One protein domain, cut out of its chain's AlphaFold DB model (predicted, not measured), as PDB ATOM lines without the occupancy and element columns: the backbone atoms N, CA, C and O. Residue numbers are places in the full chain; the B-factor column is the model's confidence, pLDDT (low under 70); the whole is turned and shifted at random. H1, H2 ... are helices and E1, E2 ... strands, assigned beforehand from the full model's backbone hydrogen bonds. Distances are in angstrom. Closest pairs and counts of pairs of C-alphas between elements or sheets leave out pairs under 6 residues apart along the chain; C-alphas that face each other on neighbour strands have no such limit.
ATOM      1  N   SER A 210     -26.142 -33.210  27.354       59.47
ATOM      2  CA  SER A 210     -27.594 -33.379  27.133       59.47
ATOM      3  C   SER A 210     -28.348 -32.151  26.585       59.47
ATOM      4  O   SER A 210     -29.350 -32.314  25.899       59.47
ATOM      5  N   ASN A 211     -27.865 -30.931  26.825       68.38
ATOM      6  CA  ASN A 211     -28.544 -29.681  26.476       68.38
ATOM      7  C   ASN A 211     -28.160 -29.115  25.099       68.38
ATOM      8  O   ASN A 211     -28.763 -28.136  24.662       68.38
ATOM      9  N   VAL A 212     -27.167 -29.693  24.415       78.50
ATOM     10  CA  VAL A 212     -26.796 -29.329  23.039       78.50
ATOM     11  C   VAL A 212     -26.829 -30.577  22.169       78.50
ATOM     12  O   VAL A 212     -26.219 -31.579  22.525       78.50
ATOM     13  N   TYR A 213     -27.484 -30.508  21.016       81.38
ATOM     14  CA  TYR A 213     -27.478 -31.552  19.992       81.38
ATOM     15  C   TYR A 213     -27.008 -30.956  18.666       81.38
ATOM     16  O   TYR A 213     -27.698 -30.105  18.111       81.38
ATOM     17  N   LEU A 214     -25.843 -31.382  18.180       85.12
ATOM     18  CA  LEU A 214     -25.236 -30.979  16.909       85.12
ATOM     19  C   LEU A 214     -25.610 -31.964  15.797       85.12
ATOM     20  O   LEU A 214     -25.551 -33.174  16.008       85.12
ATOM     21  N   PHE A 215     -25.939 -31.443  14.614       82.19
ATOM     22  CA  PHE A 215     -26.267 -32.234  13.424       82.19
ATOM     23  C   PHE A 215     -25.892 -31.489  12.132       82.19
ATOM     24  O   PHE A 215     -25.948 -30.255  12.105       82.19
ATOM     25  N   PRO A 216     -25.523 -32.189  11.045       80.69
ATOM     26  CA  PRO A 216     -25.248 -31.552   9.761       80.69
ATOM     27  C   PRO A 216     -26.527 -30.962   9.148       80.69
ATOM     28  O   PRO A 216     -27.586 -31.590   9.147       80.69
ATOM     29  N   GLY A 217     -26.437 -29.741   8.620       75.12
ATOM     30  CA  GLY A 217     -27.500 -29.116   7.833       75.12
ATOM     31  C   GLY A 217     -27.354 -29.362   6.332       75.12
ATOM     32  O   GLY A 217     -26.322 -29.825   5.858       75.12
ATOM     33  N   GLU A 218     -28.365 -28.963   5.556       69.25
ATOM     34  CA  GLU A 218     -28.413 -29.114   4.085       69.25
ATOM     35  C   GLU A 218     -27.246 -28.433   3.337       69.25
ATOM     36  O   GLU A 218     -26.987 -28.737   2.175       69.25
ATOM     37  N   GLY A 219     -26.542 -27.500   3.991       60.25
ATOM     38  CA  GLY A 219     -25.347 -26.835   3.464       60.25
ATOM     39  C   GLY A 219     -24.012 -27.414   3.946       60.25
ATOM     40  O   GLY A 219     -22.972 -26.950   3.478       60.25
ATOM     41  N   TYR A 220     -24.013 -28.380   4.873       69.31
ATOM     42  CA  TYR A 220     -22.788 -28.937   5.447       69.31
ATOM     43  C   TYR A 220     -22.000 -29.728   4.401       69.31
ATOM     44  O   TYR A 220     -22.519 -30.639   3.755       69.31
ATOM     45  N   VAL A 253     -15.262 -21.044  12.739       73.19
ATOM     46  CA  VAL A 253     -16.699 -21.324  12.620       73.19
ATOM     47  C   VAL A 253     -17.469 -20.408  13.574       73.19
ATOM     48  O   VAL A 253     -17.126 -20.295  14.750       73.19
ATOM     49  N   TYR A 254     -18.513 -19.749  13.073       79.06
ATOM     50  CA  TYR A 254     -19.350 -18.826  13.842       79.06
ATOM     51  C   TYR A 254     -20.840 -19.123  13.658       79.06
ATOM     52  O   TYR A 254     -21.261 -19.695  12.654       79.06
ATOM     53  N   VAL A 255     -21.654 -18.723  14.637       80.19
ATOM     54  CA  VAL A 255     -23.113 -18.875  14.577       80.19
ATOM     55  C   VAL A 255     -23.689 -17.843  13.601       80.19
ATOM     56  O   VAL A 255     -23.481 -16.643  13.765       80.19
ATOM     57  N   THR A 256     -24.408 -18.306  12.579       83.38
ATOM     58  CA  THR A 256     -25.023 -17.480  11.525       83.38
ATOM     59  C   THR A 256     -26.457 -17.072  11.856       83.38
ATOM     60  O   THR A 256     -26.891 -15.989  11.467       83.38
ATOM     61  N   SER A 257     -27.189 -17.895  12.612       83.25
ATOM     62  CA  SER A 257     -28.513 -17.550  13.145       83.25
ATOM     63  C   SER A 257     -28.809 -18.307  14.435       83.25
ATOM     64  O   SER A 257     -28.546 -19.506  14.500       83.25
ATOM     65  N   VAL A 258     -29.436 -17.641  15.407       85.12
ATOM     66  CA  VAL A 258     -30.093 -18.272  16.562       85.12
ATOM     67  C   VAL A 258     -31.575 -17.929  16.489       85.12
ATOM     68  O   VAL A 258     -31.930 -16.753  16.430       85.12
ATOM     69  N   THR A 259     -32.438 -18.940  16.489       85.69
ATOM     70  CA  THR A 259     -33.899 -18.771  16.495       85.69
ATOM     71  C   THR A 259     -34.511 -19.567  17.645       85.69
ATOM     72  O   THR A 259     -34.211 -20.759  17.738       85.69
ATOM     73  N   PRO A 260     -35.370 -18.987  18.505       83.56
ATOM     74  CA  PRO A 260     -36.157 -19.774  19.452       83.56
ATOM     75  C   PRO A 260     -37.111 -20.707  18.696       83.56
ATOM     76  O   PRO A 260     -37.672 -20.330  17.666       83.56
ATOM     77  N   VAL A 261     -37.299 -21.924  19.204       83.25
ATOM     78  CA  VAL A 261     -38.129 -22.967  18.585       83.25
ATOM     79  C   VAL A 261     -39.086 -23.534  19.628       83.25
ATOM     80  O   VAL A 261     -38.681 -23.832  20.750       83.25
ATOM     81  N   SER A 262     -40.364 -23.685  19.269       80.00
ATOM     82  CA  SER A 262     -41.332 -24.358  20.145       80.00
ATOM     83  C   SER A 262     -41.061 -25.869  20.168       80.00
ATOM     84  O   SER A 262     -40.812 -26.429  19.095       80.00
ATOM     85  N   PRO A 263     -41.131 -26.557  21.325       72.19
ATOM     86  CA  PRO A 263     -40.923 -28.007  21.411       72.19
ATOM     87  C   PRO A 263     -41.753 -28.822  20.404       72.19
ATOM     88  O   PRO A 263     -41.232 -29.769  19.814       72.19
ATOM     89  N   ASP A 264     -42.984 -28.387  20.105       71.12
ATOM     90  CA  ASP A 264     -43.894 -29.016  19.127       71.12
ATOM     91  C   ASP A 264     -43.312 -29.121  17.703       71.12
ATOM     92  O   ASP A 264     -43.822 -29.885  16.880       71.12
ATOM     93  N   VAL A 265     -42.286 -28.326  17.376       69.69
ATOM     94  CA  VAL A 265     -41.579 -28.371  16.086       69.69
ATOM     95  C   VAL A 265     -40.548 -29.503  16.067       69.69
ATOM     96  O   VAL A 265     -40.376 -30.139  15.032       69.69
ATOM     97  N   ILE A 266     -39.905 -29.804  17.203       70.50
ATOM     98  CA  ILE A 266     -38.969 -30.933  17.323       70.50
ATOM     99  C   ILE A 266     -39.715 -32.266  17.394       70.50
ATOM    100  O   ILE A 266     -39.284 -33.223  16.755       70.50
ATOM    101  N   GLU A 267     -40.860 -32.337  18.078       64.00
ATOM    102  CA  GLU A 267     -41.691 -33.553  18.085       64.00
ATOM    103  C   GLU A 267     -42.051 -34.002  16.659       64.00
ATOM    104  O   GLU A 267     -41.883 -35.174  16.310       64.00
ATOM    105  N   LYS A 268     -42.463 -33.042  15.819       62.53
ATOM    106  CA  LYS A 268     -42.883 -33.237  14.418       62.53
ATOM    107  C   LYS A 268     -41.726 -33.345  13.422       62.53
ATOM    108  O   LYS A 268     -41.966 -33.657  12.257       62.53
ATOM    109  N   SER A 269     -40.495 -33.074  13.844       64.75
ATOM    110  CA  SER A 269     -39.319 -33.165  12.980       64.75
ATOM    111  C   SER A 269     -38.884 -34.629  12.796       64.75
ATOM    112  O   SER A 269     -38.929 -35.399  13.761       64.75
ATOM    113  N   PRO A 270     -38.428 -35.048  11.598       61.09
ATOM    114  CA  PRO A 270     -37.856 -36.382  11.384       61.09
ATOM    115  C   PRO A 270     -36.499 -36.584  12.084       61.09
ATOM    116  O   PRO A 270     -36.052 -37.716  12.216       61.09
ATOM    117  N   PHE A 271     -35.869 -35.505  12.563       57.50
ATOM    118  CA  PHE A 271     -34.660 -35.522  13.393       57.50
ATOM    119  C   PHE A 271     -34.886 -34.645  14.637       57.50
ATOM    120  O   PHE A 271     -35.496 -33.581  14.500       57.50
ATOM    121  N   PRO A 272     -34.384 -34.995  15.833       65.19
ATOM    122  CA  PRO A 272     -33.441 -36.075  16.142       65.19
ATOM    123  C   PRO A 272     -34.129 -37.370  16.614       65.19
ATOM    124  O   PRO A 272     -35.354 -37.464  16.585       65.19
ATOM    125  N   ASP A 273     -33.345 -38.345  17.082       67.69
ATOM    126  CA  ASP A 273     -33.837 -39.592  17.689       67.69
ATOM    127  C   ASP A 273     -34.749 -39.341  18.901       67.69
ATOM    128  O   ASP A 273     -34.558 -38.374  19.643       67.69
ATOM    129  N   ASP A 274     -35.682 -40.255  19.186       68.56
ATOM    130  CA  ASP A 274     -36.683 -40.085  20.253       68.56
ATOM    131  C   ASP A 274     -36.081 -39.863  21.655       68.56
ATOM    132  O   ASP A 274     -36.637 -39.112  22.458       68.56
ATOM    133  N   ASN A 275     -34.910 -40.442  21.943       66.75
ATOM    134  CA  ASN A 275     -34.173 -40.186  23.188       66.75
ATOM    135  C   ASN A 275     -33.705 -38.723  23.289       66.75
ATOM    136  O   ASN A 275     -33.788 -38.107  24.350       66.75
ATOM    137  N   VAL A 276     -33.241 -38.148  22.177       68.56
ATOM    138  CA  VAL A 276     -32.833 -36.739  22.099       68.56
ATOM    139  C   VAL A 276     -34.067 -35.836  22.100       68.56
ATOM    140  O   VAL A 276     -34.064 -34.817  22.790       68.56
ATOM    141  N   LYS A 277     -35.153 -36.223  21.411       72.75
ATOM    142  CA  LYS A 277     -36.442 -35.515  21.479       72.75
ATOM    143  C   LYS A 277     -36.928 -35.400  22.918       72.75
ATOM    144  O   LYS A 277     -37.243 -34.296  23.336       72.75
ATOM    145  N   GLN A 278     -36.919 -36.479  23.706       65.88
ATOM    146  CA  GLN A 278     -37.333 -36.421  25.115       65.88
ATOM    147  C   GLN A 278     -36.545 -35.371  25.914       65.88
ATOM    148  O   GLN A 278     -37.149 -34.615  26.673       65.88
ATOM    149  N   VAL A 279     -35.231 -35.254  25.706       67.00
ATOM    150  CA  VAL A 279     -34.388 -34.260  26.398       67.00
ATOM    151  C   VAL A 279     -34.620 -32.831  25.874       67.00
ATOM    152  O   VAL A 279     -34.775 -31.896  26.663       67.00
ATOM    153  N   LEU A 280     -34.708 -32.643  24.553       68.88
ATOM    154  CA  LEU A 280     -34.958 -31.333  23.932       68.88
ATOM    155  C   LEU A 280     -36.403 -30.835  24.101       68.88
ATOM    156  O   LEU A 280     -36.642 -29.632  24.004       68.88
ATOM    157  N   VAL A 281     -37.358 -31.723  24.383       67.31
ATOM    158  CA  VAL A 281     -38.763 -31.386  24.654       67.31
ATOM    159  C   VAL A 281     -38.981 -31.120  26.143       67.31
ATOM    160  O   VAL A 281     -39.443 -30.026  26.467       67.31
ATOM    161  N   THR A 282     -38.576 -32.025  27.048       65.00
ATOM    162  CA  THR A 282     -38.865 -31.958  28.503       65.00
ATOM    163  C   THR A 282     -38.438 -30.625  29.139       65.00
ATOM    164  O   THR A 282     -37.238 -30.391  29.313       65.00
ATOM    165  N   PRO A 283     -39.377 -29.738  29.529       57.28
ATOM    166  CA  PRO A 283     -39.015 -28.429  30.058       57.28
ATOM    167  C   PRO A 283     -38.515 -28.497  31.500       57.28
ATOM    168  O   PRO A 283     -39.269 -28.836  32.411       57.28
ATOM    169  N   SER A 284     -37.273 -28.062  31.738       63.47
ATOM    170  CA  SER A 284     -36.975 -27.412  33.017       63.47
ATOM    171  C   SER A 284     -37.595 -26.012  32.992       63.47
ATOM    172  O   SER A 284     -37.591 -25.358  31.948       63.47
ATOM    173  N   ALA A 285     -38.147 -25.558  34.122       59.09
ATOM    174  CA  ALA A 285     -39.091 -24.432  34.173       59.09
ATOM    175  C   ALA A 285     -38.591 -23.110  33.552       59.09
ATOM    176  O   ALA A 285     -39.409 -22.307  33.109       59.09
ATOM    177  N   ASN A 286     -37.271 -22.910  33.482       68.81
ATOM    178  CA  ASN A 286     -36.648 -21.676  33.000       68.81
ATOM    179  C   ASN A 286     -35.956 -21.826  31.627       68.81
ATOM    180  O   ASN A 286     -35.391 -20.855  31.132       68.81
ATOM    181  N   SER A 287     -35.946 -23.014  31.001       78.69
ATOM    182  CA  SER A 287     -35.153 -23.256  29.780       78.69
ATOM    183  C   SER A 287     -35.972 -23.275  28.487       78.69
ATOM    184  O   SER A 287     -36.836 -24.132  28.259       78.69
ATOM    185  N   GLN A 288     -35.618 -22.360  27.586       83.06
ATOM    186  CA  GLN A 288     -36.120 -22.306  26.222       83.06
ATOM    187  C   GLN A 288     -35.213 -23.107  25.278       83.06
ATOM    188  O   GLN A 288     -34.019 -23.313  25.515       83.06
ATOM    189  N   LEU A 289     -35.826 -23.586  24.202       85.81
ATOM    190  CA  LEU A 289     -35.201 -24.324  23.121       85.81
ATOM    191  C   LEU A 289     -34.872 -23.366  21.966       85.81
ATOM    192  O   LEU A 289     -35.720 -22.587  21.527       85.81
ATOM    193  N   PHE A 290     -33.649 -23.448  21.457       86.44
ATOM    194  CA  PHE A 290     -33.141 -22.636  20.359       86.44
ATOM    195  C   PHE A 290     -32.545 -23.526  19.274       86.44
ATOM    196  O   PHE A 290     -31.924 -24.545  19.559       86.44
ATOM    197  N   HIS A 291     -32.708 -23.114  18.024       87.81
ATOM    198  CA  HIS A 291     -32.023 -23.679  16.872       87.81
ATOM    199  C   HIS A 291     -30.941 -22.698  16.424       87.81
ATOM    200  O   HIS A 291     -31.226 -21.550  16.077       87.81
ATOM    201  N   CYS A 292     -29.699 -23.160  16.472       87.56
ATOM    202  CA  CYS A 292     -28.507 -22.451  16.040       87.56
ATOM    203  C   CYS A 292     -28.070 -23.004  14.681       87.56
ATOM    204  O   CYS A 292     -28.030 -24.219  14.497       87.56
ATOM    205  N   LYS A 293     -27.691 -22.129  13.752       87.50
ATOM    206  CA  LYS A 293     -26.983 -22.498  12.516       87.50
ATOM    207  C   LYS A 293     -25.565 -21.958  12.564       87.50
ATOM    208  O   LYS A 293     -25.350 -20.873  13.105       87.50
ATOM    209  N   PHE A 294     -24.618 -22.683  11.988       87.50
ATOM    210  CA  PHE A 294     -23.203 -22.322  11.939       87.50
ATOM    211  C   PHE A 294     -22.758 -21.981  10.506       87.50
ATOM    212  O   PHE A 294     -23.474 -22.219   9.530       87.50
ATOM    213  N   SER A 295     -21.593 -21.350  10.371       82.69
ATOM    214  CA  SER A 295     -21.045 -20.858   9.097       82.69
ATOM    215  C   SER A 295     -20.479 -21.950   8.184       82.69
ATOM    216  O   SER A 295     -20.279 -21.707   6.997       82.69
ATOM    217  N   ASP A 296     -20.223 -23.136   8.731       81.44
ATOM    218  CA  ASP A 296     -19.795 -24.361   8.042       81.44
ATOM    219  C   ASP A 296     -20.975 -25.218   7.532       81.44
ATOM    220  O   ASP A 296     -20.770 -26.219   6.843       81.44
ATOM    221  N   GLY A 297     -22.212 -24.829   7.857       80.25
ATOM    222  CA  GLY A 297     -23.430 -25.572   7.535       80.25
ATOM    223  C   GLY A 297     -23.880 -26.566   8.608       80.25
ATOM    224  O   GLY A 297     -24.907 -27.216   8.406       80.25
ATOM    225  N   MET A 298     -23.181 -26.680   9.745       84.12
ATOM    226  CA  MET A 298     -23.707 -27.395  10.912       84.12
ATOM    227  C   MET A 298     -24.923 -26.665  11.498       84.12
ATOM    228  O   MET A 298     -25.052 -25.440  11.419       84.12
ATOM    229  N   ASN A 299     -25.794 -27.424  12.152       86.06
ATOM    230  CA  ASN A 299     -26.871 -26.928  12.999       86.06
ATOM    231  C   ASN A 299     -26.676 -27.442  14.434       86.06
ATOM    232  O   ASN A 299     -26.030 -28.467  14.664       86.06
ATOM    233  N   ALA A 300     -27.296 -26.773  15.405       87.75
ATOM    234  CA  ALA A 300     -27.525 -27.342  16.726       87.75
ATOM    235  C   ALA A 300     -28.898 -26.980  17.286       87.75
ATOM    236  O   ALA A 300     -29.385 -25.868  17.085       87.75
ATOM    237  N   TYR A 301     -29.478 -27.880  18.074       87.00
ATOM    238  CA  TYR A 301     -30.489 -27.518  19.060       87.00
ATOM    239  C   TYR A 301     -29.811 -27.275  20.410       87.00
ATOM    240  O   TYR A 301     -29.062 -28.123  20.890       87.00
ATOM    241  N   LEU A 302     -30.063 -26.112  21.005       85.81
ATOM    242  CA  LEU A 302     -29.532 -25.668  22.292       85.81
ATOM    243  C   LEU A 302     -30.696 -25.431  23.255       85.81
ATOM    244  O   LEU A 302     -31.589 -24.633  22.965       85.81
ATOM    245  N   ARG A 303     -30.662 -26.069  24.425       82.00
ATOM    246  CA  ARG A 303     -31.578 -25.800  25.535       82.00
ATOM    247  C   ARG A 303     -30.870 -24.983  26.616       82.00
ATOM    248  O   ARG A 303     -29.909 -25.452  27.218       82.00
ATOM    249  N   THR A 304     -31.343 -23.765  26.867       81.69
ATOM    250  CA  THR A 304     -30.735 -22.835  27.837       81.69
ATOM    251  C   THR A 304     -31.770 -21.861  28.398       81.69
ATOM    252  O   THR A 304     -32.847 -21.688  27.830       81.69
ATOM    253  N   ASP A 305     -31.452 -21.209  29.514       79.75
ATOM    254  CA  ASP A 305     -32.195 -20.030  29.967       79.75
ATOM    255  C   ASP A 305     -32.069 -18.905  28.911       79.75
ATOM    256  O   ASP A 305     -30.945 -18.631  28.467       79.75
ATOM    257  N   PRO A 306     -33.175 -18.259  28.483       75.81
ATOM    258  CA  PRO A 306     -33.142 -17.135  27.545       75.81
ATOM    259  C   PRO A 306     -32.206 -15.993  27.959       75.81
ATOM    260  O   PRO A 306     -31.594 -15.372  27.092       75.81
ATOM    261  N   GLN A 307     -32.067 -15.721  29.262       74.00
ATOM    262  CA  GLN A 307     -31.249 -14.617  29.779       74.00
ATOM    263  C   GLN A 307     -29.743 -14.862  29.612       74.00
ATOM    264  O   GLN A 307     -28.958 -13.917  29.651       74.00
ATOM    265  N   LEU A 308     -29.328 -16.113  29.376       70.88
ATOM    266  CA  LEU A 308     -27.935 -16.459  29.080       70.88
ATOM    267  C   LEU A 308     -27.569 -16.242  27.599       70.88
ATOM    268  O   LEU A 308     -26.384 -16.246  27.261       70.88
TER     269      LEU A 308
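Overview. This is residues 210 to 220 and 253 to 308 of the 945 residues of an uncharacterized protein of Vibrio mediterranei (UniProt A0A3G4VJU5). A strongly twisted sheet of four strands is the main body, and two short helices sit together near the end of it where E3 begins and E4 ends. H2 packs on one face of the sheet with residues 276 to 281, while H1 sits next to H2 and only grazes the sheet. The printed part has 67 residues with two named helices and four named strands, in the order E1, E2, H1, H2, E3, E4 along the chain, and the sheet's order is E1, E4, E3, E2, all antiparallel. The class is mixed, helices and strands. The whole is compact, with a radius of gyration of the C-alphas of 11.6 A, and rounded, with spans of 32 by 28 by 18 A.

Along the chain. The two longest strands are E3, residues 288 to 294, 19.3 A from first to last C-alpha, and E4, residues 298 to 304, 18.9 A. E4 ends at C-alpha 304, at (-30.735, -22.835, 27.837). E1 is residues 212 to 216, 13.6 A long, and begins at C-alpha 212, at (-26.796, -29.329, 23.039). E2 is residues 255 to 260, 14.0 A long. H2, the longest helix, is residues 274 to 281 and measures 10.0 A; its first C-alpha, of Asp 274, is at (-36.683, -40.085, 20.253). H1 is residues 263 to 267, 6.5 A long.

Arrangement. The inner strands E4 and E3 form a hairpin; they are antiparallel, with 157 degrees between their directions. N 290 and O 302 are 2.8 A apart and N 292 and O 300 also 2.8 A, within hydrogen-bond range. E1, an edge strand, is the antiparallel neighbour of E4 at 165 degrees; N 213 and O 301 are within hydrogen-bond range at 2.9 A, and the C-alphas of Leu 214 and Ala 300 face each other at 4.3 A. E2, the other edge strand, is the antiparallel neighbour of E3 at 158 degrees, with N 291 and O 259 within hydrogen-bond range at 2.8 A. E1 and E2 are apart. From edge to edge the strands' lines turn by 58 degrees. H2 is on the sheet at a height over the sheet of 10.0 A. It lies over E4 and, only just, over E1, on which 3 of its 8 C-alphas fall. On the local plane its line and that of E4 stand at 40 degrees, slantwise to the strands. The closest C-alphas of H2 and E4, those of Leu 280 and Arg 303, are 6.7 A apart. H1 and H2 touch, with 8 pairs of C-alphas within 8 A, the closest being those of Pro 263 and Val 281 at 5.2 A. H1 is only just on the sheet, with 5 pairs of C-alphas within 10 A, and only grazes it with residues 263 to 266. In H1 and H2 every O i to N i+4 pair is within hydrogen-bond range.

Size, cuts and confidence. The two C-alphas farthest apart, those of Gly 219 and Ala 285, are 33.7 A apart. The printed part has one cut: residues 221 to 252 are not printed, and C-alphas 220 and 253 are 12.1 A apart across it. The link from E1 to E2 runs across this cut. Of the links that are printed whole, E2 to H1 and E3 to E4 are tight, H1 to H2 and H2 to E3 are short, and no link is long. The mean pLDDT of the printed part is 75.2. Confidence is low, under 70, in 25 residues: 210 to 211, 218 to 220, 265, 267 to 276 and 278 to 286.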